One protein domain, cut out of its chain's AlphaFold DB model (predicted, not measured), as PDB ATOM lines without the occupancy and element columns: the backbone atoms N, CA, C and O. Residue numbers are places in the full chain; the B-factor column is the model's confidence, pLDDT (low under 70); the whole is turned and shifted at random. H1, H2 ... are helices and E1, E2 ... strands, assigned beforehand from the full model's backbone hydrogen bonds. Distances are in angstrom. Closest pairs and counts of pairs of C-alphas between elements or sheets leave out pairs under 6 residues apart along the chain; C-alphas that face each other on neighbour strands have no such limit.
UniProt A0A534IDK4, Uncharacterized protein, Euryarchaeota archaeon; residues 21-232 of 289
ATOM      1  N   HIS A  21     154.576 144.096 187.393       55.22
ATOM      2  CA  HIS A  21     155.334 145.266 187.808       55.22
ATOM      3  C   HIS A  21     156.570 144.746 188.543       55.22
ATOM      4  O   HIS A  21     156.470 144.255 189.665       55.22
ATOM      5  N   HIS A  22     157.723 144.804 187.882       68.44
ATOM      6  CA  HIS A  22     158.993 144.426 188.487       68.44
ATOM      7  C   HIS A  22     159.341 145.437 189.583       68.44
ATOM      8  O   HIS A  22     159.464 146.642 189.320       68.44
ATOM      9  N   ILE A  23     159.464 144.939 190.816       76.62
ATOM     10  CA  ILE A  23     159.734 145.754 192.006       76.62
ATOM     11  C   ILE A  23     161.044 146.526 191.809       76.62
ATOM     12  O   ILE A  23     161.077 147.733 192.043       76.62
ATOM     13  N   GLY A  24     162.065 145.875 191.252       73.38
ATOM     14  CA  GLY A  24     163.374 146.465 190.978       73.38
ATOM     15  C   GLY A  24     163.480 147.447 189.828       73.38
ATOM     16  O   GLY A  24     164.535 148.055 189.657       73.38
ATOM     17  N   SER A  25     162.410 147.643 189.052       78.88
ATOM     18  CA  SER A  25     162.503 148.458 187.843       78.88
ATOM     19  C   SER A  25     163.051 149.865 188.155       78.88
ATOM     20  O   SER A  25     162.546 150.537 189.065       78.88
ATOM     21  N   PRO A  26     164.032 150.378 187.383       76.88
ATOM     22  CA  PRO A  26     164.666 151.667 187.653       76.88
ATOM     23  C   PRO A  26     163.665 152.818 187.720       76.88
ATOM     24  O   PRO A  26     163.860 153.774 188.466       76.88
ATOM     25  N   ARG A  27     162.560 152.710 186.971       79.44
ATOM     26  CA  ARG A  27     161.452 153.667 186.995       79.44
ATOM     27  C   ARG A  27     160.855 153.841 188.392       79.44
ATOM     28  O   ARG A  27     160.465 154.950 188.729       79.44
ATOM     29  N   ASN A  28     160.766 152.770 189.170       81.12
ATOM     30  CA  ASN A  28     160.189 152.816 190.506       81.12
ATOM     31  C   ASN A  28     161.271 153.136 191.537       81.12
ATOM     32  O   ASN A  28     161.070 154.031 192.353       81.12
ATOM     33  N   VAL A  29     162.434 152.483 191.449       82.94
ATOM     34  CA  VAL A  29     163.507 152.598 192.450       82.94
ATOM     35  C   VAL A  29     164.155 153.987 192.471       82.94
ATOM     36  O   VAL A  29     164.420 154.519 193.546       82.94
ATOM     37  N   SER A  30     164.356 154.620 191.306       81.56
ATOM     38  CA  SER A  30     165.041 155.924 191.208       81.56
ATOM     39  C   SER A  30     164.330 157.072 191.929       81.56
ATOM     40  O   SER A  30     164.988 158.033 192.311       81.56
ATOM     41  N   PHE A  31     163.014 156.969 192.137       83.38
ATOM     42  CA  PHE A  31     162.213 158.005 192.797       83.38
ATOM     43  C   PHE A  31     161.709 157.591 194.188       83.38
ATOM     44  O   PHE A  31     160.888 158.307 194.760       83.38
ATOM     45  N   LEU A  32     162.166 156.451 194.733       86.00
ATOM     46  CA  LEU A  32     161.828 156.045 196.106       86.00
ATOM     47  C   LEU A  32     162.448 156.983 197.141       86.00
ATOM     48  O   LEU A  32     161.798 157.327 198.126       86.00
ATOM     49  N   LEU A  33     163.699 157.386 196.906       87.38
ATOM     50  CA  LEU A  33     164.444 158.333 197.726       87.38
ATOM     51  C   LEU A  33     164.883 159.496 196.841       87.38
ATOM     52  O   LEU A  33     165.657 159.306 195.906       87.38
ATOM     53  N   ASP A  34     164.385 160.687 197.137       85.81
ATOM     54  CA  ASP A  34     164.633 161.883 196.338       85.81
ATOM     55  C   ASP A  34     164.824 163.110 197.244       85.81
ATOM     56  O   ASP A  34     164.531 163.066 198.440       85.81
ATOM     57  N   HIS A  35     165.301 164.221 196.682       85.88
ATOM     58  CA  HIS A  35     165.489 165.498 197.378       85.88
ATOM     59  C   HIS A  35     166.331 165.365 198.657       85.88
ATOM     60  O   HIS A  35     165.915 165.773 199.743       85.88
ATOM     61  N   PHE A  36     167.526 164.789 198.525       87.94
ATOM     62  CA  PHE A  36     168.496 164.750 199.614       87.94
ATOM     63  C   PHE A  36     169.011 166.159 199.913       87.94
ATOM     64  O   PHE A  36     169.640 166.795 199.067       87.94
ATOM     65  N   LEU A  37     168.767 166.636 201.130       90.06
ATOM     66  CA  LEU A  37     169.416 167.821 201.677       90.06
ATOM     67  C   LEU A  37     170.405 167.351 202.733       90.06
ATOM     68  O   LEU A  37     170.016 166.940 203.825       90.06
ATOM     69  N   THR A  38     171.680 167.387 202.370       91.44
ATOM     70  CA  THR A  38     172.805 166.971 203.206       91.44
ATOM     71  C   THR A  38     173.486 168.208 203.790       91.44
ATOM     72  O   THR A  38     173.731 169.160 203.042       91.44
ATOM     73  N   PRO A  39     173.804 168.231 205.092       91.12
ATOM     74  CA  PRO A  39     174.419 169.397 205.708       91.12
ATOM     75  C   PRO A  39     175.909 169.512 205.352       91.12
ATOM     76  O   PRO A  39     176.570 168.517 205.057       91.12
ATOM     77  N   ASP A  40     176.434 170.734 205.430       92.56
ATOM     78  CA  ASP A  40     177.872 171.017 205.446       92.56
ATOM     79  C   ASP A  40     178.233 171.509 206.850       92.56
ATOM     80  O   ASP A  40     177.767 172.572 207.274       92.56
ATOM     81  N   LEU A  41     178.960 170.689 207.610       92.44
ATOM     82  CA  LEU A  41     179.138 170.873 209.052       92.44
ATOM     83  C   LEU A  41     180.579 171.215 209.409       92.44
ATOM     84  O   LEU A  41     181.516 170.558 208.962       92.44
ATOM     85  N   ALA A  42     180.766 172.189 210.298       92.06
ATOM     86  CA  ALA A  42     182.029 172.303 211.015       92.06
ATOM     87  C   ALA A  42     182.131 171.223 212.110       92.06
ATOM     88  O   ALA A  42     181.106 170.773 212.621       92.06
ATOM     89  N   PRO A  43     183.342 170.825 212.529       90.75
ATOM     90  CA  PRO A  43     183.520 169.924 213.669       90.75
ATOM     91  C   PRO A  43     182.857 170.484 214.935       90.75
ATOM     92  O   PRO A  43     183.109 171.628 215.323       90.75
ATOM     93  N   GLY A  44     182.002 169.691 215.582       89.56
ATOM     94  CA  GLY A  44     181.195 170.114 216.734       89.56
ATOM     95  C   GLY A  44     179.859 170.770 216.366       89.56
ATOM     96  O   GLY A  44     179.087 171.135 217.256       89.56
ATOM     97  N   GLU A  45     179.571 170.946 215.074       91.62
ATOM     98  CA  GLU A  45     178.302 171.468 214.573       91.62
ATOM     99  C   GLU A  45     177.283 170.336 214.380       91.62
ATOM    100  O   GLU A  45     177.612 169.149 214.276       91.62
ATOM    101  N   ARG A  46     176.013 170.725 214.325       90.75
ATOM    102  CA  ARG A  46     174.891 169.844 214.019       90.75
ATOM    103  C   ARG A  46     174.025 170.474 212.947       90.75
ATOM    104  O   ARG A  46     173.847 171.692 212.946       90.75
ATOM    105  N   GLY A  47     173.450 169.657 212.079       89.81
ATOM    106  CA  GLY A  47     172.586 170.154 211.017       89.81
ATOM    107  C   GLY A  47     171.592 169.116 210.528       89.81
ATOM    108  O   GLY A  47     171.771 167.919 210.765       89.81
ATOM    109  N   PRO A  48     170.523 169.574 209.865       88.94
ATOM    110  CA  PRO A  48     169.496 168.690 209.359       88.94
ATOM    111  C   PRO A  48     170.021 167.932 208.143       88.94
ATOM    112  O   PRO A  48     170.597 168.514 207.223       88.94
ATOM    113  N   PHE A  49     169.761 166.636 208.128       86.38
ATOM    114  CA  PHE A  49     169.800 165.813 206.943       86.38
ATOM    115  C   PHE A  49     168.368 165.387 206.658       86.38
ATOM    116  O   PHE A  49     167.691 164.797 207.501       86.38
ATOM    117  N   THR A  50     167.893 165.703 205.459       87.62
ATOM    118  CA  THR A  50     166.524 165.377 205.063       87.62
ATOM    119  C   THR A  50     166.496 164.671 203.723       87.62
ATOM    120  O   THR A  50     167.355 164.893 202.870       87.62
ATOM    121  N   LEU A  51     165.504 163.812 203.548       86.88
ATOM    122  CA  LEU A  51     165.210 163.145 202.292       86.88
ATOM    123  C   LEU A  51     163.702 163.006 202.141       86.88
ATOM    124  O   LEU A  51     162.959 162.962 203.122       86.88
ATOM    125  N   THR A  52     163.240 162.917 200.904       89.31
ATOM    126  CA  THR A  52     161.846 162.612 200.598       89.31
ATOM    127  C   THR A  52     161.736 161.144 200.240       89.31
ATOM    128  O   THR A  52     162.337 160.682 199.273       89.31
ATOM    129  N   PHE A  53     160.947 160.419 201.021       87.75
ATOM    130  CA  PHE A  53     160.566 159.050 200.727       87.75
ATOM    131  C   PHE A  53     159.225 159.040 200.002       87.75
ATOM    132  O   PHE A  53     158.266 159.639 200.491       87.75
ATOM    133  N   ARG A  54     159.127 158.371 198.854       89.31
ATOM    134  CA  ARG A  54     157.890 158.296 198.067       89.31
ATOM    135  C   ARG A  54     157.595 156.865 197.670       89.31
ATOM    136  O   ARG A  54     158.445 156.196 197.102       89.31
ATOM    137  N   ASN A  55     156.362 156.419 197.880       88.44
ATOM    138  CA  ASN A  55     155.904 155.155 197.324       88.44
ATOM    139  C   ASN A  55     155.610 155.330 195.827       88.44
ATOM    140  O   ASN A  55     154.634 155.969 195.440       88.44
ATOM    141  N   THR A  56     156.465 154.772 194.978       88.69
ATOM    142  CA  THR A  56     156.344 154.840 193.514       88.69
ATOM    143  C   THR A  56     155.508 153.703 192.932       88.69
ATOM    144  O   THR A  56     155.168 153.730 191.749       88.69
ATOM    145  N   TYR A  57     155.141 152.718 193.754       87.38
ATOM    146  CA  TYR A  57     154.391 151.550 193.325       87.38
ATOM    147  C   TYR A  57     152.888 151.835 193.244       87.38
ATOM    148  O   TYR A  57     152.361 152.663 193.991       87.38
ATOM    149  N   PRO A  58     152.156 151.110 192.378       85.69
ATOM    150  CA  PRO A  58     150.695 151.176 192.322       85.69
ATOM    151  C   PRO A  58     150.014 150.491 193.521       85.69
ATOM    152  O   PRO A  58     148.787 150.447 193.581       85.69
ATOM    153  N   TRP A  59     150.797 149.969 194.464       85.88
ATOM    154  CA  TRP A  59     150.355 149.188 195.612       85.88
ATOM    155  C   TRP A  59     150.678 149.876 196.923       85.88
ATOM    156  O   TRP A  59     151.554 150.738 196.994       85.88
ATOM    157  N   ASN A  60     149.983 149.460 197.974       85.44
ATOM    158  CA  ASN A  60     150.284 149.933 199.311       85.44
ATOM    159  C   ASN A  60     151.627 149.372 199.779       85.44
ATOM    160  O   ASN A  60     151.900 148.187 199.595       85.44
ATOM    161  N   MET A  61     152.425 150.211 200.426       84.25
ATOM    162  CA  MET A  61     153.689 149.820 201.027       84.25
ATOM    163  C   MET A  61     153.568 149.870 202.552       84.25
ATOM    164  O   MET A  61     153.123 150.868 203.118       84.25
ATOM    165  N   THR A  62     153.925 148.777 203.215       83.44
ATOM    166  CA  THR A  62     153.833 148.591 204.669       83.44
ATOM    167  C   THR A  62     155.172 148.141 205.238       83.44
ATOM    168  O   THR A  62     156.046 147.721 204.489       83.44
ATOM    169  N   ASN A  63     155.327 148.204 206.565       79.50
ATOM    170  CA  ASN A  63     156.516 147.694 207.263       79.50
ATOM    171  C   ASN A  63     157.831 148.306 206.738       79.50
ATOM    172  O   ASN A  63     158.831 147.622 206.535       79.50
ATOM    173  N   VAL A  64     157.789 149.611 206.455       79.50
ATOM    174  CA  VAL A  64     158.911 150.345 205.868       79.50
ATOM    175  C   VAL A  64     159.976 150.609 206.927       79.50
ATOM    176  O   VAL A  64     159.720 151.289 207.924       79.50
ATOM    177  N   SER A  65     161.183 150.118 206.676       80.12
ATOM    178  CA  SER A  65     162.372 150.311 207.502       80.12
ATOM    179  C   SER A  65     163.483 150.887 206.631       80.12
ATOM    180  O   SER A  65     163.981 150.226 205.719       80.12
ATOM    181  N   LEU A  66     163.858 152.140 206.899       80.00
ATOM    182  CA  LEU A  66     164.959 152.824 206.226       80.00
ATOM    183  C   LEU A  66     166.142 152.926 207.188       80.00
ATOM    184  O   LEU A  66     166.027 153.510 208.259       80.00
ATOM    185  N   ARG A  67     167.295 152.385 206.808       80.06
ATOM    186  CA  ARG A  67     168.538 152.458 207.583       80.06
ATOM    187  C   ARG A  67     169.562 153.292 206.843       80.06
ATOM    188  O   ARG A  67     169.763 153.101 205.645       80.06
ATOM    189  N   LEU A  68     170.210 154.192 207.572       81.06
ATOM    190  CA  LEU A  68     171.308 155.011 207.085       81.06
ATOM    191  C   LEU A  68     172.534 154.752 207.950       81.06
ATOM    192  O   LEU A  68     172.449 154.783 209.175       81.06
ATOM    193  N   GLU A  69     173.670 154.491 207.315       81.62
ATOM    194  CA  GLU A  69     174.909 154.165 208.016       81.62
ATOM    195  C   GLU A  69     176.089 154.871 207.360       81.62
ATOM    196  O   GLU A  69     176.281 154.796 206.145       81.62
ATOM    197  N   VAL A  70     176.928 155.521 208.161       87.12
ATOM    198  CA  VAL A  70     178.209 156.044 207.679       87.12
ATOM    199  C   VAL A  70     179.182 154.876 207.518       87.12
ATOM    200  O   VAL A  70     179.490 154.188 208.487       87.12
ATOM    201  N   TYR A  71     179.688 154.652 206.304       87.50
ATOM    202  CA  TYR A  71     180.545 153.489 206.007       87.50
ATOM    203  C   TYR A  71     181.921 153.852 205.446       87.50
ATOM    204  O   TYR A  71     182.827 153.016 205.433       87.50
ATOM    205  N   ARG A  72     182.105 155.085 204.972       89.94
ATOM    206  CA  ARG A  72     183.357 155.521 204.354       89.94
ATOM    207  C   ARG A  72     183.589 156.996 204.619       89.94
ATOM    208  O   ARG A  72     182.671 157.807 204.539       89.94
ATOM    209  N   TYR A  73     184.832 157.326 204.916       91.88
ATOM    210  CA  TYR A  73     185.317 158.682 205.077       91.88
ATOM    211  C   TYR A  73     186.367 158.959 204.009       91.88
ATOM    212  O   TYR A  73     187.263 158.139 203.789       91.88
ATOM    213  N   ARG A  74     186.271 160.115 203.355       92.75
ATOM    214  CA  ARG A  74     187.177 160.483 202.271       92.75
ATOM    215  C   ARG A  74     187.629 161.933 202.372       92.75
ATOM    216  O   ARG A  74     186.825 162.826 202.602       92.75
ATOM    217  N   GLU A  75     188.912 162.145 202.133       92.56
ATOM    218  CA  GLU A  75     189.535 163.434 201.827       92.56
ATOM    219  C   GLU A  75     190.103 163.354 200.401       92.56
ATOM    220  O   GLU A  75     190.065 162.303 199.761       92.56
ATOM    221  N   ILE A  76     190.695 164.438 199.898       88.25
ATOM    222  CA  ILE A  76     191.302 164.439 198.557       88.25
ATOM    223  C   ILE A  76     192.354 163.325 198.360       88.25
ATOM    224  O   ILE A  76     192.382 162.700 197.304       88.25
ATOM    225  N   ASP A  77     193.144 163.024 199.398       89.81
ATOM    226  CA  ASP A  77     194.240 162.040 199.353       89.81
ATOM    227  C   ASP A  77     194.032 160.844 200.297       89.81
ATOM    228  O   ASP A  77     194.880 159.955 200.373       89.81
ATOM    229  N   VAL A  78     192.942 160.832 201.067       90.81
ATOM    230  CA  VAL A  78     192.702 159.834 202.114       90.81
ATOM    231  C   VAL A  78     191.374 159.157 201.860       90.81
ATOM    232  O   VAL A  78     190.371 159.813 201.603       90.81
ATOM    233  N   ASP A  79     191.357 157.839 201.972       91.81
ATOM    234  CA  ASP A  79     190.158 157.040 201.798       91.81
ATOM    235  C   ASP A  79     190.148 155.933 202.842       91.81
ATOM    236  O   ASP A  79     191.054 155.097 202.879       91.81
ATOM    237  N   LEU A  80     189.183 155.991 203.754       90.00
ATOM    238  CA  LEU A  80     189.147 155.130 204.925       90.00
ATOM    239  C   LEU A  80     187.758 154.521 205.112       90.00
ATOM    240  O   LEU A  80     186.760 155.247 205.108       90.00
ATOM    241  N   PRO A  81     187.671 153.201 205.340       88.81
ATOM    242  CA  PRO A  81     186.428 152.587 205.765       88.81
ATOM    243  C   PRO A  81     186.112 152.999 207.206       88.81
ATOM    244  O   PRO A  81     186.989 153.008 208.074       88.81
ATOM    245  N   VAL A  82     184.845 153.301 207.464       86.31
ATOM    246  CA  VAL A  82     184.332 153.521 208.818       86.31
ATOM    247  C   VAL A  82     183.924 152.161 209.372       86.31
ATOM    248  O   VAL A  82     183.011 151.511 208.866       86.31
ATOM    249  N   LEU A  83     184.672 151.695 210.369       81.75
ATOM    250  CA  LEU A  83     184.505 150.385 210.998       81.75
ATOM    251  C   LEU A  83     183.927 150.534 212.413       81.75
ATOM    252  O   LEU A  83     183.864 151.626 212.965       81.75
ATOM    253  N   ALA A  84     183.568 149.413 213.039       73.06
ATOM    254  CA  ALA A  84     183.008 149.358 214.394       73.06
ATOM    255  C   ALA A  84     183.870 150.037 215.483       73.06
ATOM    256  O   ALA A  84     183.352 150.447 216.519       73.06
ATOM    257  N   ASN A  85     185.184 150.141 215.263       73.94
ATOM    258  CA  ASN A  85     186.143 150.785 216.162       73.94
ATOM    259  C   ASN A  85     186.438 152.251 215.797       73.94
ATOM    260  O   ASN A  85     187.384 152.830 216.331       73.94
ATOM    261  N   TRP A  86     185.685 152.843 214.868       80.25
ATOM    262  CA  TRP A  86     185.855 154.232 214.467       80.25
ATOM    263  C   TRP A  86     185.437 155.166 215.608       80.25
ATOM    264  O   TRP A  86     184.257 155.291 215.928       80.25
ATOM    265  N   THR A  87     186.406 155.825 216.239       78.19
ATOM    266  CA  THR A  87     186.149 156.764 217.339       78.19
ATOM    267  C   THR A  87     186.054 158.196 216.827       78.19
ATOM    268  O   THR A  87     186.845 158.599 215.976       78.19
ATOM    269  N   GLY A  88     185.116 158.974 217.372       73.75
ATOM    270  CA  GLY A  88     184.901 160.368 216.972       73.75
ATOM    271  C   GLY A  88     184.218 160.515 215.606       73.75
ATOM    272  O   GLY A  88     184.414 161.510 214.922       73.75
ATOM    273  N   GLY A  89     183.455 159.523 215.148       79.38
ATOM    274  CA  GLY A  89     182.626 159.678 213.949       79.38
ATOM    275  C   GLY A  89     181.448 160.637 214.167       79.38
ATOM    276  O   GLY A  89     181.114 160.937 215.312       79.38
ATOM    277  N   PRO A  90     180.834 161.136 213.086       84.19
ATOM    278  CA  PRO A  90     179.536 161.794 213.163       84.19
ATOM    279  C   PRO A  90     178.439 160.782 213.512       84.19
ATOM    280  O   PRO A  90     178.489 159.636 213.063       84.19
ATOM    281  N   ASP A  91     177.429 161.242 214.245       80.25
ATOM    282  CA  ASP A  91     176.263 160.451 214.638       80.25
ATOM    283  C   ASP A  91     174.983 161.000 213.993       80.25
ATOM    284  O   ASP A  91     174.863 162.197 213.712       80.25
ATOM    285  N   PHE A  92     174.001 160.121 213.790       75.00
ATOM    286  CA  PHE A  92     172.635 160.504 213.439       75.00
ATOM    287  C   PHE A  92     171.773 160.529 214.697       75.00
ATOM    288  O   PHE A  92     171.823 159.609 215.509       75.00
ATOM    289  N   VAL A  93     170.983 161.586 214.848       71.88
ATOM    290  CA  VAL A  93     170.121 161.823 216.004       71.88
ATOM    291  C   VAL A  93     168.714 162.094 215.503       71.88
ATOM    292  O   VAL A  93     168.507 162.994 214.681       71.88
ATOM    293  N   ASP A  94     167.757 161.310 215.980       65.81
ATOM    294  CA  ASP A  94     166.339 161.537 215.738       65.81
ATOM    295  C   ASP A  94     165.721 162.418 216.847       65.81
ATOM    296  O   ASP A  94     166.410 162.903 217.749       65.81
ATOM    297  N   ASP A  95     164.409 162.649 216.778       52.19
ATOM    298  CA  ASP A  95     163.684 163.452 217.772       52.19
ATOM    299  C   ASP A  95     163.610 162.781 219.169       52.19
ATOM    300  O   ASP A  95     163.202 163.434 220.134       52.19
ATOM    301  N   VAL A  96     163.990 161.501 219.299       46.97
ATOM    302  CA  VAL A  96     163.910 160.692 220.531       46.97
ATOM    303  C   VAL A  96     165.259 160.636 221.273       46.97
ATOM    304  O   VAL A  96     165.275 160.478 222.497       46.97
ATOM    305  N   GLY A  97     166.375 160.908 220.587       46.06
ATOM    306  CA  GLY A  97     167.700 161.140 221.177       46.06
ATOM    307  C   GLY A  97     168.689 159.974 221.020       46.06
ATOM    308  O   GLY A  97     168.327 158.869 220.650       46.06
ATOM    309  N   ILE A  98     169.976 160.238 221.288       47.00
ATOM    310  CA  ILE A  98     171.107 159.324 221.011       47.00
ATOM    311  C   ILE A  98     171.188 158.183 222.034       47.00
ATOM    312  O   ILE A  98     171.382 158.466 223.220       47.00
ATOM    313  N   ASP A  99     171.230 156.926 221.576       41.41
ATOM    314  CA  ASP A  99     171.878 155.845 222.330       41.41
ATOM    315  C   ASP A  99     173.328 155.660 221.843       41.41
ATOM    316  O   ASP A  99     173.617 155.531 220.651       41.41
ATOM    317  N   ARG A 100     174.288 155.755 222.768       43.62
ATOM    318  CA  ARG A 100     175.723 155.809 222.444       43.62
ATOM    319  C   ARG A 100     176.268 154.405 222.202       43.62
ATOM    320  O   ARG A 100     176.771 153.773 223.128       43.62
ATOM    321  N   GLY A 101     176.258 153.951 220.952       32.62
ATOM    322  CA  GLY A 101     176.914 152.692 220.603       32.62
ATOM    323  C   GLY A 101     176.675 152.225 219.178       32.62
ATOM    324  O   GLY A 101     175.994 151.228 218.983       32.62
ATOM    325  N   GLN A 102     177.329 152.888 218.220       35.34
ATOM    326  CA  GLN A 102     177.288 152.617 216.776       35.34
ATOM    327  C   GLN A 102     175.953 152.996 216.121       35.34
ATOM    328  O   GLN A 102     174.891 152.643 216.607       35.34
ATOM    329  N   SER A 103     176.057 153.729 215.009       37.81
ATOM    330  CA  SER A 103     175.002 154.151 214.075       37.81
ATOM    331  C   SER A 103     173.982 153.044 213.766       37.81
ATOM    332  O   SER A 103     174.039 152.421 212.708       37.81
ATOM    333  N   TYR A 104     173.045 152.803 214.675       37.72
ATOM    334  CA  TYR A 104     171.984 151.822 214.531       37.72
ATOM    335  C   TYR A 104     170.752 152.312 215.272       37.72
ATOM    336  O   TYR A 104     170.419 151.832 216.347       37.72
ATOM    337  N   GLU A 105     170.000 153.181 214.619       36.94
ATOM    338  CA  GLU A 105     168.571 152.933 214.590       36.94
ATOM    339  C   GLU A 105     168.135 152.946 213.127       36.94
ATOM    340  O   GLU A 105     168.551 153.822 212.360       36.94
ATOM    341  N   PRO A 106     167.342 151.953 212.677       37.69
ATOM    342  CA  PRO A 106     166.521 152.199 211.513       37.69
ATOM    343  C   PRO A 106     165.773 153.497 211.809       37.69
ATOM    344  O   PRO A 106     165.210 153.637 212.894       37.69
ATOM    345  N   VAL A 107     165.668 154.395 210.837       41.84
ATOM    346  CA  VAL A 107     164.451 155.191 210.762       41.84
ATOM    347  C   VAL A 107     163.340 154.181 210.467       41.84
ATOM    348  O   VAL A 107     162.898 153.982 209.334       41.84
ATOM    349  N   VAL A 108     162.935 153.462 211.515       42.44
ATOM    350  CA  VAL A 108     161.627 152.863 211.595       42.44
ATOM    351  C   VAL A 108     160.757 154.087 211.599       42.44
ATOM    352  O   VAL A 108     160.906 154.969 212.447       42.44
ATOM    353  N   LEU A 109     159.859 154.190 210.639       47.72
ATOM    354  CA  LEU A 109     158.828 155.201 210.720       47.72
ATOM    355  C   LEU A 109     157.840 154.784 211.838       47.72
ATOM    356  O   LEU A 109     156.681 154.496 211.574       47.72
ATOM    357  N   GLY A 110     158.322 154.760 213.090       33.53
ATOM    358  CA  GLY A 110     157.660 154.418 214.349       33.53
ATOM    359  C   GLY A 110     157.775 152.939 214.777       33.53
ATOM    360  O   GLY A 110     157.395 152.063 214.007       33.53
ATOM    361  N   PRO A 111     158.140 152.625 216.038       31.78
ATOM    362  CA  PRO A 111     158.204 151.249 216.560       31.78
ATOM    363  C   PRO A 111     156.829 150.577 216.775       31.78
ATOM    364  O   PRO A 111     156.762 149.455 217.258       31.78
ATOM    365  N   ASN A 112     155.726 151.244 216.423       41.00
ATOM    366  CA  ASN A 112     154.348 150.753 216.577       41.00
ATOM    367  C   ASN A 112     153.422 151.181 215.435       41.00
ATOM    368  O   ASN A 112     152.203 151.043 215.532       41.00
ATOM    369  N   ASN A 113     153.972 151.767 214.377       47.12
ATOM    370  CA  ASN A 113     153.154 152.410 213.374       47.12
ATOM    371  C   ASN A 113     153.124 151.503 212.146       47.12
ATOM    372  O   ASN A 113     154.102 151.371 211.414       47.12
ATOM    373  N   THR A 114     151.986 150.847 211.935       55.34
ATOM    374  CA  THR A 114     151.620 150.188 210.678       55.34
ATOM    375  C   THR A 114     151.417 151.263 209.609       55.34
ATOM    376  O   THR A 114     150.309 151.495 209.131       55.34
ATOM    377  N   ILE A 115     152.486 151.999 209.282       63.94
ATOM    378  CA  ILE A 115     152.416 153.083 208.312       63.94
ATOM    379  C   ILE A 115     152.196 152.456 206.954       63.94
ATOM    380  O   ILE A 115     153.062 151.791 206.388       63.94
ATOM    381  N   LEU A 116     150.981 152.669 206.480       77.19
ATOM    382  CA  LEU A 116     150.532 152.334 205.154       77.19
ATOM    383  C   LEU A 116     150.856 153.517 204.247       77.19
ATOM    384  O   LEU A 116     150.180 154.539 204.312       77.19
ATOM    385  N   PHE A 117     151.865 153.369 203.400       83.38
ATOM    386  CA  PHE A 117     152.125 154.304 202.317       83.38
ATOM    387  C   PHE A 117     151.255 153.941 201.126       83.38
ATOM    388  O   PHE A 117     151.447 152.902 200.489       83.38
ATOM    389  N   ARG A 118     150.304 154.807 200.798       87.56
ATOM    390  CA  ARG A 118     149.463 154.637 199.614       87.56
ATOM    391  C   ARG A 118     150.277 154.848 198.337       87.56
ATOM    392  O   ARG A 118     151.337 155.478 198.377       87.56
ATOM    393  N   PRO A 119     149.787 154.354 197.190       87.44
ATOM    394  CA  PRO A 119     150.404 154.634 195.906       87.44
ATOM    395  C   PRO A 119     150.618 156.133 195.725       87.44
ATOM    396  O   PRO A 119     149.694 156.925 195.925       87.44
ATOM    397  N   ASN A 120     151.830 156.511 195.329       87.06
ATOM    398  CA  ASN A 120     152.238 157.891 195.092       87.06
ATOM    399  C   ASN A 120     152.284 158.806 196.334       87.06
ATOM    400  O   ASN A 120     152.460 160.018 196.192       87.06
ATOM    401  N   GLU A 121     152.137 158.260 197.540       88.06
ATOM    402  CA  GLU A 121     152.287 159.016 198.781       88.06
ATOM    403  C   GLU A 121     153.764 159.314 199.058       88.06
ATOM    404  O   GLU A 121     154.629 158.460 198.863       88.06
ATOM    405  N   SER A 122     154.054 160.530 199.520       87.94
ATOM    406  CA  SER A 122     155.406 160.972 199.859       87.94
ATOM    407  C   SER A 122     155.474 161.535 201.268       87.94
ATOM    408  O   SER A 122     154.581 162.272 201.687       87.94
ATOM    409  N   ARG A 123     156.575 161.268 201.963       83.44
ATOM    410  CA  ARG A 123     156.865 161.782 203.296       83.44
ATOM    411  C   ARG A 123     158.298 162.283 203.369       83.44
ATOM    412  O   ARG A 123     159.224 161.612 202.923       83.44
ATOM    413  N   VAL A 124     158.476 163.447 203.979       83.31
ATOM    414  CA  VAL A 124     159.807 163.955 204.307       83.31
ATOM    415  C   VAL A 124     160.289 163.263 205.575       83.31
ATOM    416  O   VAL A 124     159.596 163.252 206.594       83.31
ATOM    417  N   VAL A 125     161.471 162.672 205.486       79.06
ATOM    418  CA  VAL A 125     162.208 162.085 206.596       79.06
ATOM    419  C   VAL A 125     163.335 163.046 206.942       79.06
ATOM    420  O   VAL A 125     164.093 163.454 206.064       79.06
ATOM    421  N   SER A 126     163.422 163.431 208.209       82.69
ATOM    422  CA  SER A 126     164.412 164.380 208.711       82.69
ATOM    423  C   SER A 126     165.108 163.783 209.919       82.69
ATOM    424  O   SER A 126     164.455 163.228 210.796       82.69
ATOM    425  N   PHE A 127     166.423 163.925 209.962       79.19
ATOM    426  CA  PHE A 127     167.275 163.535 211.074       79.19
ATOM    427  C   PHE A 127     168.367 164.585 211.248       79.19
ATOM    428  O   PHE A 127     168.689 165.331 210.324       79.19
ATOM    429  N   THR A 128     168.929 164.682 212.444       84.75
ATOM    430  CA  THR A 128     170.005 165.629 212.727       84.75
ATOM    431  C   THR A 128     171.332 164.895 212.709       84.75
ATOM    432  O   THR A 128     171.536 163.955 213.469       84.75
ATOM    433  N   VAL A 129     172.257 165.337 211.864       86.56
ATOM    434  CA  VAL A 129     173.649 164.887 211.924       86.56
ATOM    435  C   VAL A 129     174.353 165.707 212.991       86.56
ATOM    436  O   VAL A 129     174.291 166.938 212.963       86.56
ATOM    437  N   VAL A 130     175.021 165.035 213.922       86.62
ATOM    438  CA  VAL A 130     175.824 165.658 214.974       86.62
ATOM    439  C   VAL A 130     177.280 165.275 214.768       86.62
ATOM    440  O   VAL A 130     177.622 164.101 214.652       86.62
ATOM    441  N   THR A 131     178.142 166.283 214.723       89.06
ATOM    442  CA  THR A 131     179.594 166.108 214.730       89.06
ATOM    443  C   THR A 131     180.153 166.560 216.072       89.06
ATOM    444  O   THR A 131     179.542 167.364 216.781       89.06
ATOM    445  N   TYR A 132     181.337 166.070 216.412       89.00
ATOM    446  CA  TYR A 132     182.068 166.421 217.622       89.00
ATOM    447  C   TYR A 132     183.341 167.210 217.276       89.00
ATOM    448  O   TYR A 132     183.796 167.165 216.129       89.00
ATOM    449  N   PRO A 133     183.944 167.944 218.228       89.12
ATOM    450  CA  PRO A 133     185.189 168.679 217.984       89.12
ATOM    451  C   PRO A 133     186.340 167.794 217.481       89.12
ATOM    452  O   PRO A 133     187.160 168.224 216.675       89.12
ATOM    453  N   GLU A 134     186.391 166.547 217.939       87.88
ATOM    454  CA  GLU A 134     187.348 165.523 217.524       87.88
ATOM    455  C   GLU A 134     186.966 164.808 216.223       87.88
ATOM    456  O   GLU A 134     187.727 163.961 215.749       87.88
ATOM    457  N   THR A 135     185.798 165.117 215.643       88.25
ATOM    458  CA  THR A 135     185.351 164.464 214.416       88.25
ATOM    459  C   THR A 135     186.318 164.733 213.295       88.25
ATOM    460  O   THR A 135     186.674 165.873 213.033       88.25
ATOM    461  N   ARG A 136     186.756 163.670 212.624       89.12
ATOM    462  CA  ARG A 136     187.743 163.772 211.556       89.12
ATOM    463  C   ARG A 136     187.184 164.583 210.382       89.12
ATOM    464  O   ARG A 136     186.140 164.263 209.835       89.12
ATOM    465  N   HIS A 137     187.903 165.619 209.980       89.19
ATOM    466  CA  HIS A 137     187.412 166.592 208.994       89.19
ATOM    467  C   HIS A 137     188.504 167.078 208.030       89.19
ATOM    468  O   HIS A 137     188.313 168.045 207.291       89.19
ATOM    469  N   GLY A 138     189.663 166.413 208.047       87.31
ATOM    470  CA  GLY A 138     190.824 166.769 207.245       87.31
ATOM    471  C   GLY A 138     191.403 168.125 207.647       87.31
ATOM    472  O   GLY A 138     191.697 168.356 208.817       87.31
ATOM    473  N   SER A 139     191.609 169.013 206.675       85.88
ATOM    474  CA  SER A 139     192.080 170.384 206.901       85.88
ATOM    475  C   SER A 139     191.262 171.387 206.092       85.88
ATOM    476  O   SER A 139     190.536 171.014 205.172       85.88
ATOM    477  N   VAL A 140     191.448 172.685 206.355       83.69
ATOM    478  CA  VAL A 140     190.806 173.782 205.601       83.69
ATOM    479  C   VAL A 140     190.917 173.625 204.074       83.69
ATOM    480  O   VAL A 140     190.016 174.021 203.340       83.69
ATOM    481  N   THR A 141     192.015 173.049 203.574       84.00
ATOM    482  CA  THR A 141     192.253 172.832 202.134       84.00
ATOM    483  C   THR A 141     191.977 171.401 201.672       84.00
ATOM    484  O   THR A 141     192.033 171.130 200.475       84.00
ATOM    485  N   LYS A 142     191.737 170.472 202.600       86.75
ATOM    486  CA  LYS A 142     191.471 169.052 202.342       86.75
ATOM    487  C   LYS A 142     190.238 168.645 203.134       86.75
ATOM    488  O   LYS A 142     190.352 168.053 204.201       86.75
ATOM    489  N   GLN A 143     189.077 169.027 202.625       88.19
ATOM    490  CA  GLN A 143     187.811 168.811 203.315       88.19
ATOM    491  C   GLN A 143     187.473 167.319 203.391       88.19
ATOM    492  O   GLN A 143     187.673 166.579 202.422       88.19
ATOM    493  N   GLY A 144     186.966 166.897 204.547       91.88
ATOM    494  CA  GLY A 144     186.462 165.550 204.766       91.88
ATOM    495  C   GLY A 144     185.020 165.403 204.286       91.88
ATOM    496  O   GLY A 144     184.195 166.308 204.413       91.88
ATOM    497  N   SER A 145     184.691 164.246 203.730       93.31
ATOM    498  CA  SER A 145     183.326 163.861 203.377       93.31
ATOM    499  C   SER A 145     183.019 162.480 203.928       93.31
ATOM    500  O   SER A 145     183.817 161.548 203.793       93.31
ATOM    501  N   TYR A 146     181.846 162.349 204.532       92.12
ATOM    502  CA  TYR A 146     181.331 161.095 205.050       92.12
ATOM    503  C   TYR A 146     180.266 160.563 204.104       92.12
ATOM    504  O   TYR A 146     179.284 161.242 203.810       92.12
ATOM    505  N   PHE A 147     180.475 159.342 203.627       92.50
ATOM    506  CA  PHE A 147     179.544 158.636 202.762       92.50
ATOM    507  C   PHE A 147     178.623 157.766 203.604       92.50
ATOM    508  O   PHE A 147     179.057 157.034 204.502       92.50
ATOM    509  N   VAL A 148     177.344 157.843 203.267       88.69
ATOM    510  CA  VAL A 148     176.237 157.210 203.959       88.69
ATOM    511  C   VAL A 148     175.598 156.211 203.009       88.69
ATOM    512  O   VAL A 148     175.093 156.581 201.943       88.69
ATOM    513  N   ARG A 149     175.633 154.941 203.403       89.25
ATOM    514  CA  ARG A 149     174.939 153.861 202.707       89.25
ATOM    515  C   ARG A 149     173.517 153.748 203.228       89.25
ATOM    516  O   ARG A 149     173.259 154.010 204.403       89.25
ATOM    517  N   THR A 150     172.610 153.365 202.345       87.00
ATOM    518  CA  THR A 150     171.178 153.291 202.618       87.00
ATOM    519  C   THR A 150     170.681 151.869 202.400       87.00
ATOM    520  O   THR A 150     171.046 151.200 201.430       87.00
ATOM    521  N   ARG A 151     169.860 151.382 203.330       87.00
ATOM    522  CA  ARG A 151     169.147 150.109 203.208       87.00
ATOM    523  C   ARG A 151     167.672 150.349 203.442       87.00
ATOM    524  O   ARG A 151     167.302 150.982 204.425       87.00
ATOM    525  N   LEU A 152     166.846 149.837 202.548       86.31
ATOM    526  CA  LEU A 152     165.406 149.990 202.599       86.31
ATOM    527  C   LEU A 152     164.757 148.608 202.554       86.31
ATOM    528  O   LEU A 152     165.038 147.805 201.667       86.31
ATOM    529  N   GLU A 153     163.884 148.366 203.519       86.38
ATOM    530  CA  GLU A 153     163.067 147.164 203.646       86.38
ATOM    531  C   GLU A 153     161.600 147.578 203.662       86.38
ATOM    532  O   GLU A 153     161.250 148.556 204.327       86.38
ATOM    533  N   PHE A 154     160.746 146.868 202.932       85.25
ATOM    534  CA  PHE A 154     159.304 147.108 202.950       85.25
ATOM    535  C   PHE A 154     158.525 145.909 202.419       85.25
ATOM    536  O   PHE A 154     159.056 145.077 201.693       85.25
ATOM    537  N   ASP A 155     157.233 145.871 202.721       85.94
ATOM    538  CA  ASP A 155     156.284 144.898 202.190       85.94
ATOM    539  C   ASP A 155     155.314 145.596 201.228       85.94
ATOM    540  O   ASP A 155     154.830 146.692 201.522       85.94
ATOM    541  N   LEU A 156     155.000 144.974 200.088       83.81
ATOM    542  CA  LEU A 156     153.975 145.469 199.156       83.81
ATOM    543  C   LEU A 156     152.675 144.667 199.280       83.81
ATOM    544  O   LEU A 156     152.678 143.436 199.235       83.81
ATOM    545  N   GLY A 157     151.555 145.380 199.414       71.56
ATOM    546  CA  GLY A 157     150.214 144.815 199.549       71.56
ATOM    547  C   GLY A 157     149.414 144.765 198.239       71.56
ATOM    548  O   GLY A 157     149.235 145.788 197.587       71.56
ATOM    549  N   GLU A 158     148.857 143.581 197.954       52.38
ATOM    550  CA  GLU A 158     147.842 143.216 196.938       52.38
ATOM    551  C   GLU A 158     148.209 143.293 195.442       52.38
ATOM    552  O   GLU A 158     148.113 144.326 194.792       52.38
ATOM    553  N   GLY A 159     148.487 142.121 194.853       53.59
ATOM    554  CA  GLY A 159     148.624 141.879 193.405       53.59
ATOM    555  C   GLY A 159     149.863 141.047 193.066       53.59
ATOM    556  O   GLY A 159     149.845 140.233 192.145       53.59
ATOM    557  N   ALA A 160     150.905 141.193 193.881       50.44
ATOM    558  CA  ALA A 160     151.964 140.214 194.069       50.44
ATOM    559  C   ALA A 160     151.668 139.441 195.367       50.44
ATOM    560  O   ALA A 160     150.952 139.948 196.236       50.44
ATOM    561  N   ALA A 161     152.197 138.227 195.531       53.72
ATOM    562  CA  ALA A 161     152.329 137.659 196.874       53.72
ATOM    563  C   ALA A 161     152.972 138.718 197.796       53.72
ATOM    564  O   ALA A 161     153.731 139.549 197.296       53.72
ATOM    565  N   MET A 162     152.637 138.745 199.093       55.34
ATOM    566  CA  MET A 162     153.306 139.646 200.043       55.34
ATOM    567  C   MET A 162     154.813 139.379 199.979       55.34
ATOM    568  O   MET A 162     155.306 138.415 200.563       55.34
ATOM    569  N   ASN A 163     155.517 140.199 199.207       74.31
ATOM    570  CA  ASN A 163     156.928 140.039 198.922       74.31
ATOM    571  C   ASN A 163     157.652 141.099 199.734       74.31
ATOM    572  O   ASN A 163     157.575 142.294 199.440       74.31
ATOM    573  N   HIS A 164     158.318 140.635 200.782       85.19
ATOM    574  CA  HIS A 164     159.224 141.462 201.553       85.19
ATOM    575  C   HIS A 164     160.396 141.858 200.659       85.19
ATOM    576  O   HIS A 164     161.097 140.983 200.164       85.19
ATOM    577  N   SER A 165     160.568 143.147 200.404       86.81
ATOM    578  CA  SER A 165     161.517 143.661 199.422       86.81
ATOM    579  C   SER A 165     162.748 144.247 200.103       86.81
ATOM    580  O   SER A 165     162.623 144.991 201.078       86.81
ATOM    581  N   TRP A 166     163.928 143.955 199.558       89.00
ATOM    582  CA  TRP A 166     165.214 144.465 200.031       89.00
ATOM    583  C   TRP A 166     165.869 145.342 198.977       89.00
ATOM    584  O   TRP A 166     166.171 144.898 197.868       89.00
ATOM    585  N   MET A 167     166.182 146.574 199.357       90.56
ATOM    586  CA  MET A 167     166.971 147.481 198.535       90.56
ATOM    587  C   MET A 167     168.169 147.996 199.302       90.56
ATOM    588  O   MET A 167     168.098 148.297 200.495       90.56
ATOM    589  N   MET A 168     169.291 148.091 198.603       91.12
ATOM    590  CA  MET A 168     170.562 148.474 199.198       91.12
ATOM    591  C   MET A 168     171.312 149.399 198.273       91.12
ATOM    592  O   MET A 168     171.245 149.282 197.050       91.12
ATOM    593  N   SER A 169     172.061 150.308 198.869       92.56
ATOM    594  CA  SER A 169     172.988 151.123 198.123       92.56
ATOM    595  C   SER A 169     174.294 150.392 197.830       92.56
ATOM    596  O   SER A 169     174.616 149.356 198.425       92.56
ATOM    597  N   ARG A 170     175.071 150.936 196.890       91.44
ATOM    598  CA  ARG A 170     176.361 150.363 196.485       91.44
ATOM    599  C   ARG A 170     177.299 150.192 197.687       91.44
ATOM    600  O   ARG A 170     178.033 149.209 197.719       91.44
ATOM    601  N   GLY A 171     177.258 151.088 198.675       89.69
ATOM    602  CA  GLY A 171     178.106 151.048 199.871       89.69
ATOM    603  C   GLY A 171     178.029 149.782 200.742       89.69
ATOM    604  O   GLY A 171     178.875 149.600 201.620       89.69
ATOM    605  N   TYR A 172     177.064 148.883 200.513       90.81
ATOM    606  CA  TYR A 172     177.025 147.560 201.153       90.81
ATOM    607  C   TYR A 172     177.924 146.513 200.485       90.81
ATOM    608  O   TYR A 172     178.195 145.470 201.080       90.81
ATOM    609  N   PHE A 173     178.414 146.789 199.278       92.56
ATOM    610  CA  PHE A 173     179.216 145.864 198.489       92.56
ATOM    611  C   PHE A 173     180.622 146.417 198.275       92.56
ATOM    612  O   PHE A 173     180.829 147.608 198.047       92.56
ATOM    613  N   THR A 174     181.614 145.532 198.307       91.69
ATOM    614  CA  THR A 174     182.977 145.891 197.903       91.69
ATOM    615  C   THR A 174     183.039 146.168 196.402       91.69
ATOM    616  O   THR A 174     182.250 145.627 195.623       91.69
ATOM    617  N   ASP A 175     184.031 146.948 195.968       90.62
ATOM    618  CA  ASP A 175     184.224 147.256 194.546       90.62
ATOM    619  C   ASP A 175     184.382 145.984 193.694       90.62
ATOM    620  O   ASP A 175     183.880 145.927 192.573       90.62
ATOM    621  N   VAL A 176     185.008 144.936 194.244       91.56
ATOM    622  CA  VAL A 176     185.185 143.640 193.571       91.56
ATOM    623  C   VAL A 176     183.858 142.898 193.422       91.56
ATOM    624  O   VAL A 176     183.549 142.407 192.334       91.56
ATOM    625  N   GLN A 177     183.053 142.825 194.486       92.19
ATOM    626  CA  GLN A 177     181.730 142.191 194.439       92.19
ATOM    627  C   GLN A 177     180.820 142.932 193.456       92.19
ATOM    628  O   GLN A 177     180.202 142.317 192.590       92.19
ATOM    629  N   PHE A 178     180.801 144.260 193.522       90.75
ATOM    630  CA  PHE A 178     179.963 145.067 192.650       90.75
ATOM    631  C   PHE A 178     180.405 144.990 191.179       90.75
ATOM    632  O   PHE A 178     179.566 144.853 190.293       90.75
ATOM    633  N   ALA A 179     181.713 144.992 190.896       90.19
ATOM    634  CA  ALA A 179     182.238 144.792 189.540       90.19
ATOM    635  C   ALA A 179     181.967 143.378 188.998       90.19
ATOM    636  O   ALA A 179     181.780 143.195 187.796       90.19
ATOM    637  N   THR A 180     181.924 142.370 189.871       88.62
ATOM    638  CA  THR A 180     181.534 141.002 189.496       88.62
ATOM    639  C   THR A 180     180.047 140.929 189.154       88.62
ATOM    640  O   THR A 180     179.676 140.235 188.208       88.62
ATOM    641  N   ALA A 181     179.213 141.680 189.878       87.81
ATOM    642  CA  ALA A 181     177.784 141.792 189.610       87.81
ATOM    643  C   ALA A 181     177.476 142.550 188.310       87.81
ATOM    644  O   ALA A 181     176.517 142.190 187.638       87.81
ATOM    645  N   ALA A 182     178.289 143.549 187.943       85.50
ATOM    646  CA  ALA A 182     178.137 144.420 186.765       85.50
ATOM    647  C   ALA A 182     178.360 143.726 185.407       85.50
ATOM    648  O   ALA A 182     178.664 144.375 184.406       85.50
ATOM    649  N   ARG A 183     178.324 142.393 185.379       68.62
ATOM    650  CA  ARG A 183     178.517 141.623 184.159       68.62
ATOM    651  C   ARG A 183     177.154 141.433 183.501       68.62
ATOM    652  O   ARG A 183     176.359 140.657 184.042       68.62
ATOM    653  N   PRO A 184     176.894 142.062 182.341       61.44
ATOM    654  CA  PRO A 184     175.687 141.771 181.594       61.44
ATOM    655  C   PRO A 184     175.708 140.288 181.235       61.44
ATOM    656  O   PRO A 184     176.728 139.753 180.784       61.44
ATOM    657  N   CYS A 185     174.588 139.601 181.413       61.78
ATOM    658  CA  CYS A 185     174.382 138.361 180.688       61.78
ATOM    659  C   CYS A 185     174.039 138.732 179.243       61.78
ATOM    660  O   CYS A 185     172.879 138.860 178.890       61.78
ATOM    661  N   LEU A 186     175.092 139.016 178.470       56.38
ATOM    662  CA  LEU A 186     175.203 138.933 177.011       56.38
ATOM    663  C   LEU A 186     176.627 139.381 176.613       56.38
ATOM    664  O   LEU A 186     176.994 140.537 176.841       56.38
ATOM    665  N   PRO A 187     177.448 138.538 175.963       51.66
ATOM    666  CA  PRO A 187     178.379 139.050 174.975       51.66
ATOM    667  C   PRO A 187     177.568 139.546 173.771       51.66
ATOM    668  O   PRO A 187     176.609 138.899 173.357       51.66
ATOM    669  N   ALA A 188     177.979 140.663 173.169       51.38
ATOM    670  CA  ALA A 188     177.316 141.337 172.043       51.38
ATOM    671  C   ALA A 188     177.139 140.494 170.749       51.38
ATOM    672  O   ALA A 188     176.781 141.046 169.718       51.38
ATOM    673  N   ASN A 189     177.395 139.181 170.793       53.75
ATOM    674  CA  ASN A 189     177.349 138.244 169.672       53.75
ATOM    675  C   ASN A 189     176.831 136.830 170.034       53.75
ATOM    676  O   ASN A 189     176.976 135.937 169.200       53.75
ATOM    677  N   SER A 190     176.256 136.571 171.219       51.38
ATOM    678  CA  SER A 190     175.680 135.243 171.513       51.38
ATOM    679  C   SER A 190     174.165 135.274 171.691       51.38
ATOM    680  O   SER A 190     173.586 136.192 172.257       51.38
ATOM    681  N   THR A 191     173.514 134.229 171.188       53.53
ATOM    682  CA  THR A 191     172.093 133.911 171.383       53.53
ATOM    683  C   THR A 191     171.796 133.386 172.795       53.53
ATOM    684  O   THR A 191     170.731 132.812 173.016       53.53
ATOM    685  N   ASP A 192     172.727 133.532 173.742       51.62
ATOM    686  CA  ASP A 192     172.578 133.021 175.101       51.62
ATOM    687  C   ASP A 192     171.742 133.997 175.925       51.62
ATOM    688  O   ASP A 192     172.226 134.990 176.468       51.62
ATOM    689  N   THR A 193     170.452 133.701 176.013       57.41
ATOM    690  CA  THR A 193     169.559 134.285 177.011       57.41
ATOM    691  C   THR A 193     170.102 134.029 178.417       57.41
ATOM    692  O   THR A 193     170.501 132.904 178.727       57.41
ATOM    693  N   CYS A 194     170.079 135.055 179.275       64.81
ATOM    694  CA  CYS A 194     170.381 134.928 180.701       64.81
ATOM    695  C   CYS A 194     169.668 133.702 181.303       64.81
ATOM    696  O   CYS A 194     168.492 133.482 180.989       64.81
ATOM    697  N   PRO A 195     170.322 132.916 182.180       69.62
ATOM    698  CA  PRO A 195     169.649 131.830 182.876       69.62
ATOM    699  C   PRO A 195     168.415 132.373 183.601       69.62
ATOM    700  O   PRO A 195     168.534 133.293 184.408       69.62
ATOM    701  N   SER A 196     167.238 131.794 183.357       65.69
ATOM    702  CA  SER A 196     165.970 132.241 183.959       65.69
ATOM    703  C   SER A 196     165.929 132.117 185.488       65.69
ATOM    704  O   SER A 196     164.989 132.584 186.119       65.69
ATOM    705  N   SER A 197     166.924 131.455 186.085       72.06
ATOM    706  CA  SER A 197     167.109 131.309 187.529       72.06
ATOM    707  C   SER A 197     167.853 132.477 188.182       72.06
ATOM    708  O   SER A 197     167.959 132.500 189.404       72.06
ATOM    709  N   ILE A 198     168.430 133.393 187.399       75.19
ATOM    710  CA  ILE A 198     169.215 134.521 187.904       75.19
ATOM    711  C   ILE A 198     168.446 135.811 187.625       75.19
ATOM    712  O   ILE A 198     168.105 136.113 186.483       75.19
ATOM    713  N   TYR A 199     168.192 136.571 188.684       79.75
ATOM    714  CA  TYR A 199     167.547 137.871 188.625       79.75
ATOM    715  C   TYR A 199     168.581 138.946 188.280       79.75
ATOM    716  O   TYR A 199     169.586 139.113 188.980       79.75
ATOM    717  N   TYR A 200     168.322 139.662 187.192       80.62
ATOM    718  CA  TYR A 200     169.109 140.798 186.730       80.62
ATOM    719  C   TYR A 200     168.223 142.035 186.680       80.62
ATOM    720  O   TYR A 200     167.079 141.957 186.238       80.62
ATOM    721  N   GLU A 201     168.783 143.170 187.083       79.12
ATOM    722  CA  GLU A 201     168.159 144.478 186.914       79.12
ATOM    723  C   GLU A 201     169.164 145.398 186.212       79.12
ATOM    724  O   GLU A 201     170.260 145.655 186.724       79.12
ATOM    725  N   GLY A 202     168.827 145.834 184.996       79.31
ATOM    726  CA  GLY A 202     169.801 146.439 184.085       79.31
ATOM    727  C   GLY A 202     171.004 145.514 183.836       79.31
ATOM    728  O   GLY A 202     170.835 144.332 183.546       79.31
ATOM    729  N   ASP A 203     172.217 146.049 183.989       82.25
ATOM    730  CA  ASP A 203     173.480 145.321 183.768       82.25
ATOM    731  C   ASP A 203     173.999 144.575 185.012       82.25
ATOM    732  O   ASP A 203     175.123 144.064 185.018       82.25
ATOM    733  N   TYR A 204     173.212 144.526 186.090       87.00
ATOM    734  CA  TYR A 204     173.661 144.017 187.383       87.00
ATOM    735  C   TYR A 204     172.944 142.728 187.791       87.00
ATOM    736  O   TYR A 204     171.716 142.641 187.796       87.00
ATOM    737  N   ASN A 205     173.729 141.733 188.207       89.50
ATOM    738  CA  ASN A 205     173.242 140.474 188.767       89.50
ATOM    739  C   ASN A 205     172.780 140.659 190.222       89.50
ATOM    740  O   ASN A 205     173.587 140.659 191.157       89.50
ATOM    741  N   MET A 206     171.471 140.781 190.411       87.88
ATOM    742  CA  MET A 206     170.848 140.999 191.712       87.88
ATOM    743  C   MET A 206     170.827 139.744 192.593       87.88
ATOM    744  O   MET A 206     170.937 139.850 193.815       87.88
ATOM    745  N   THR A 207     170.730 138.549 192.000       89.12
ATOM    746  CA  THR A 207     170.855 137.281 192.743       89.12
ATOM    747  C   THR A 207     172.241 137.149 193.364       89.12
ATOM    748  O   THR A 207     172.374 136.801 194.534       89.12
ATOM    749  N   TYR A 208     173.294 137.493 192.619       90.56
ATOM    750  CA  TYR A 208     174.653 137.485 193.153       90.56
ATOM    751  C   TYR A 208     174.790 138.462 194.325       90.56
ATOM    752  O   TYR A 208     175.225 138.051 195.398       90.56
ATOM    753  N   LEU A 209     174.357 139.718 194.160       91.69
ATOM    754  CA  LEU A 209     174.420 140.724 195.227       91.69
ATOM    755  C   LEU A 209     173.645 140.288 196.480       91.69
ATOM    756  O   LEU A 209     174.191 140.340 197.584       91.69
ATOM    757  N   GLY A 210     172.421 139.776 196.319       91.69
ATOM    758  CA  GLY A 210     171.625 139.267 197.437       91.69
ATOM    759  C   GLY A 210     172.265 138.063 198.133       91.69
ATOM    760  O   GLY A 210     172.289 138.004 199.361       91.69
ATOM    761  N   SER A 211     172.848 137.135 197.367       91.25
ATOM    762  CA  SER A 211     173.539 135.958 197.913       91.25
ATOM    763  C   SER A 211     174.816 136.310 198.681       91.25
ATOM    764  O   SER A 211     175.063 135.753 199.746       91.25
ATOM    765  N   VAL A 212     175.603 137.270 198.184       92.31
ATOM    766  CA  VAL A 212     176.842 137.731 198.823       92.31
ATOM    767  C   VAL A 212     176.551 138.439 200.140       92.31
ATOM    768  O   VAL A 212     177.313 138.289 201.092       92.31
ATOM    769  N   TYR A 213     175.452 139.192 200.201       89.81
ATOM    770  CA  TYR A 213     175.001 139.805 201.447       89.81
ATOM    771  C   TYR A 213     174.399 138.782 202.424       89.81
ATOM    772  O   TYR A 213     174.469 138.976 203.635       89.81
ATOM    773  N   GLY A 214     173.827 137.686 201.915       90.31
ATOM    774  CA  GLY A 214     173.158 136.662 202.719       90.31
ATOM    775  C   GLY A 214     171.666 136.932 202.935       90.31
ATOM    776  O   GLY A 214     171.136 136.638 204.005       90.31
ATOM    777  N   LEU A 215     170.981 137.511 201.942       88.94
ATOM    778  CA  LEU A 215     169.542 137.764 202.018       88.94
ATOM    779  C   LEU A 215     168.731 136.452 202.039       88.94
ATOM    780  O   LEU A 215     169.048 135.536 201.276       88.94
ATOM    781  N   PRO A 216     167.633 136.363 202.820       84.12
ATOM    782  CA  PRO A 216     166.821 135.143 202.926       84.12
ATOM    783  C   PRO A 216     166.234 134.667 201.592       84.12
ATOM    784  O   PRO A 216     166.070 133.472 201.370       84.12
ATOM    785  N   GLN A 217     165.921 135.607 200.701       78.81
ATOM    786  CA  GLN A 217     165.340 135.336 199.384       78.81
ATOM    787  C   GLN A 217     166.400 135.075 198.303       78.81
ATOM    788  O   GLN A 217     166.060 134.810 197.151       78.81
ATOM    789  N   GLY A 218     167.688 135.180 198.648       83.56
ATOM    790  CA  GLY A 218     168.806 134.934 197.739       83.56
ATOM    791  C   GLY A 218     168.982 135.962 196.617       83.56
ATOM    792  O   GLY A 218     169.839 135.762 195.763       83.56
ATOM    793  N   HIS A 219     168.211 137.052 196.595       86.75
ATOM    794  CA  HIS A 219     168.347 138.141 195.627       86.75
ATOM    795  C   HIS A 219     168.051 139.497 196.268       86.75
ATOM    796  O   HIS A 219     167.440 139.566 197.332       86.75
ATOM    797  N   LEU A 220     168.555 140.553 195.630       90.19
ATOM    798  CA  LEU A 220     168.260 141.946 195.948       90.19
ATOM    799  C   LEU A 220     167.158 142.453 195.007       90.19
ATOM    800  O   LEU A 220     167.196 142.150 193.817       90.19
ATOM    801  N   ASP A 221     166.206 143.241 195.497       88.12
ATOM    802  CA  ASP A 221     165.133 143.757 194.644       88.12
ATOM    803  C   ASP A 221     165.550 145.013 193.896       88.12
ATOM    804  O   ASP A 221     165.097 145.222 192.783       88.12
ATOM    805  N   GLY A 222     166.434 145.845 194.452       88.94
ATOM    806  CA  GLY A 222     166.865 147.066 193.777       88.94
ATOM    807  C   GLY A 222     168.081 147.742 194.399       88.94
ATOM    808  O   GLY A 222     168.427 147.522 195.562       88.94
ATOM    809  N   LEU A 223     168.716 148.600 193.600       90.38
ATOM    810  CA  LEU A 223     169.835 149.441 194.017       90.38
ATOM    811  C   LEU A 223     169.370 150.878 194.248       90.38
ATOM    812  O   LEU A 223     168.842 151.515 193.338       90.38
ATOM    813  N   ILE A 224     169.609 151.397 195.449       91.25
ATOM    814  CA  ILE A 224     169.282 152.778 195.841       91.25
ATOM    815  C   ILE A 224     170.547 153.646 195.931       91.25
ATOM    816  O   ILE A 224     171.650 153.113 196.067       91.25
ATOM    817  N   PRO A 225     170.443 154.981 195.802       90.38
ATOM    818  CA  PRO A 225     171.622 155.839 195.820       90.38
ATOM    819  C   PRO A 225     172.296 155.883 197.199       90.38
ATOM    820  O   PRO A 225     171.640 155.932 198.243       90.38
ATOM    821  N   ASP A 226     173.631 155.921 197.179       90.56
ATOM    822  CA  ASP A 226     174.429 156.386 198.314       90.56
ATOM    823  C   ASP A 226     174.298 157.908 198.441       90.56
ATOM    824  O   ASP A 226     174.067 158.621 197.461       90.56
ATOM    825  N   THR A 227     174.500 158.413 199.651       91.12
ATOM    826  CA  THR A 227     174.522 159.854 199.928       91.12
ATOM    827  C   THR A 227     175.807 160.226 200.649       91.12
ATOM    828  O   THR A 227     176.568 159.356 201.072       91.12
ATOM    829  N   ALA A 228     176.091 161.518 200.765       93.12
ATOM    830  CA  ALA A 228     177.252 161.990 201.498       93.12
ATOM    831  C   ALA A 228     176.983 163.364 202.105       93.12
ATOM    832  O   ALA A 228     176.190 164.130 201.569       93.12
ATOM    833  N   PHE A 229     177.670 163.676 203.196       93.06
ATOM    834  CA  PHE A 229     177.705 165.013 203.780       93.06
ATOM    835  C   PHE A 229     179.153 165.413 204.062       93.06
ATOM    836  O   PHE A 229     180.024 164.559 204.263       93.06
ATOM    837  N   SER A 230     179.422 166.715 204.048       92.50
ATOM    838  CA  SER A 230     180.760 167.248 204.280       92.50
ATOM    839  C   SER A 230     180.943 167.636 205.740       92.50
ATOM    840  O   SER A 230     180.033 168.151 206.395       92.50
ATOM    841  N   VAL A 231     182.146 167.369 206.244       92.06
ATOM    842  CA  VAL A 231     182.609 167.910 207.517       92.06
ATOM    843  C   VAL A 231     183.904 168.655 207.243       92.06
ATOM    844  O   VAL A 231     184.921 168.052 206.892       92.06
ATOM    845  N   ALA A 232     183.849 169.977 207.359       90.06
ATOM    846  CA  ALA A 232     184.930 170.862 206.973       90.06
ATOM    847  C   ALA A 232     185.041 172.053 207.920       90.06
ATOM    848  O   ALA A 232     184.053 172.671 208.317       90.06
TER     849      ALA A 232
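AT A GLANCE: This is residues 21 to 232 of the 289 residues of an uncharacterized protein of Euryarchaeota archaeon (UniProt A0A534IDK4). Two strongly twisted sheets stand partly face to face as a loose sandwich: the larger, branched sheet of E3, E4, E7, E8, E9 and E10 is partly covered on one face by the smaller sheet of E1, E2, E6 and E5. Two short helices, H2 and H3, form a hairpin of which H3 alone lies by E8 and E9, while H2 is set off from the larger sheet, and from the loop between these helices residues 187 to 192 stick out. The 212 printed residues include H1 E1 E2 E3 E4 E5 E6 E7 E8 H2 H3 E9 E10 in chain order, three helices and ten strands; the class is mixed, with under half of the residues, 94, in named elements. The smaller sheet has the order E1, E2, E6, E5, all antiparallel, and the larger is mixed. The whole is compact, with a radius of gyration of the C-alphas of 18.7 A and spans of 57 by 43 by 27 A.

IN THESE COORDINATES: H1 is residues 26 to 29, from C-alpha 26 at (164.666, 151.667, 187.653). E1 is 33 to 37, E2 46 to 54 and 26.0 A long, and E3 60 to 74 and 38.5 A, bending by 68 degrees at residue 63. E4 is 79 to 81, E5 91 to 93, E6 122 to 130 and 25.8 A. E7, 142 to 157, spans 47.9 A. E8 is 163 to 169, H2 175 to 181, H3 206 to 213, E9 222 to 224, and E10 227 to 231, ending at (182.609, 167.910, 207.517).

HOW THE PARTS SIT: H1 only grazes the larger sheet; C-alphas 29 and 222 are its closest pair with E9, 6.6 A apart. In the smaller sheet, N 34 and O 52 of hairpin E1 and E2 are 3.0 A apart, N 47 and O 129 of E2 and E6 3.0 A, and N 91 and O 130 of hairpin E5 and E6 2.9 A, within hydrogen-bond range. In the larger sheet, E3 lies on one side of E7, with N 62 and O 155 2.8 A apart; E8 and E10 lie on the other side, with N 152 to O 167 and N 146 to O 229 both 2.9 A. E4 is antiparallel to E3, with N 73 and O 80 2.8 A apart. E9 is parallel to E8, with N 168 and O 222 3.2 A apart; E8, H2, H3 and E9 form a strand-helix-strand unit, two parallel neighbour strands with helices between, whose crossover is right-handed. H2 and H3 touch, closest at C-alphas 181 and 208, 6.4 A, at a steep tilt of 39 degrees, opposite ways. H3 only grazes the larger sheet. Every O i to N i+4 pair in H2 and H3 is within hydrogen-bond range; H1 is too short for such a pair.

THE WHOLE: The C-alphas of Pro 133 and Thr 191, the two farthest apart, are 59.6 A apart. The printed part has no cut. The links E5 to E6, E6 to E7 and H2 to H3 are long. Mean pLDDT of the printed part is 79.1; residues 21 to 22, 94 to 115, 158 to 162 and 183 to 196 are under 70.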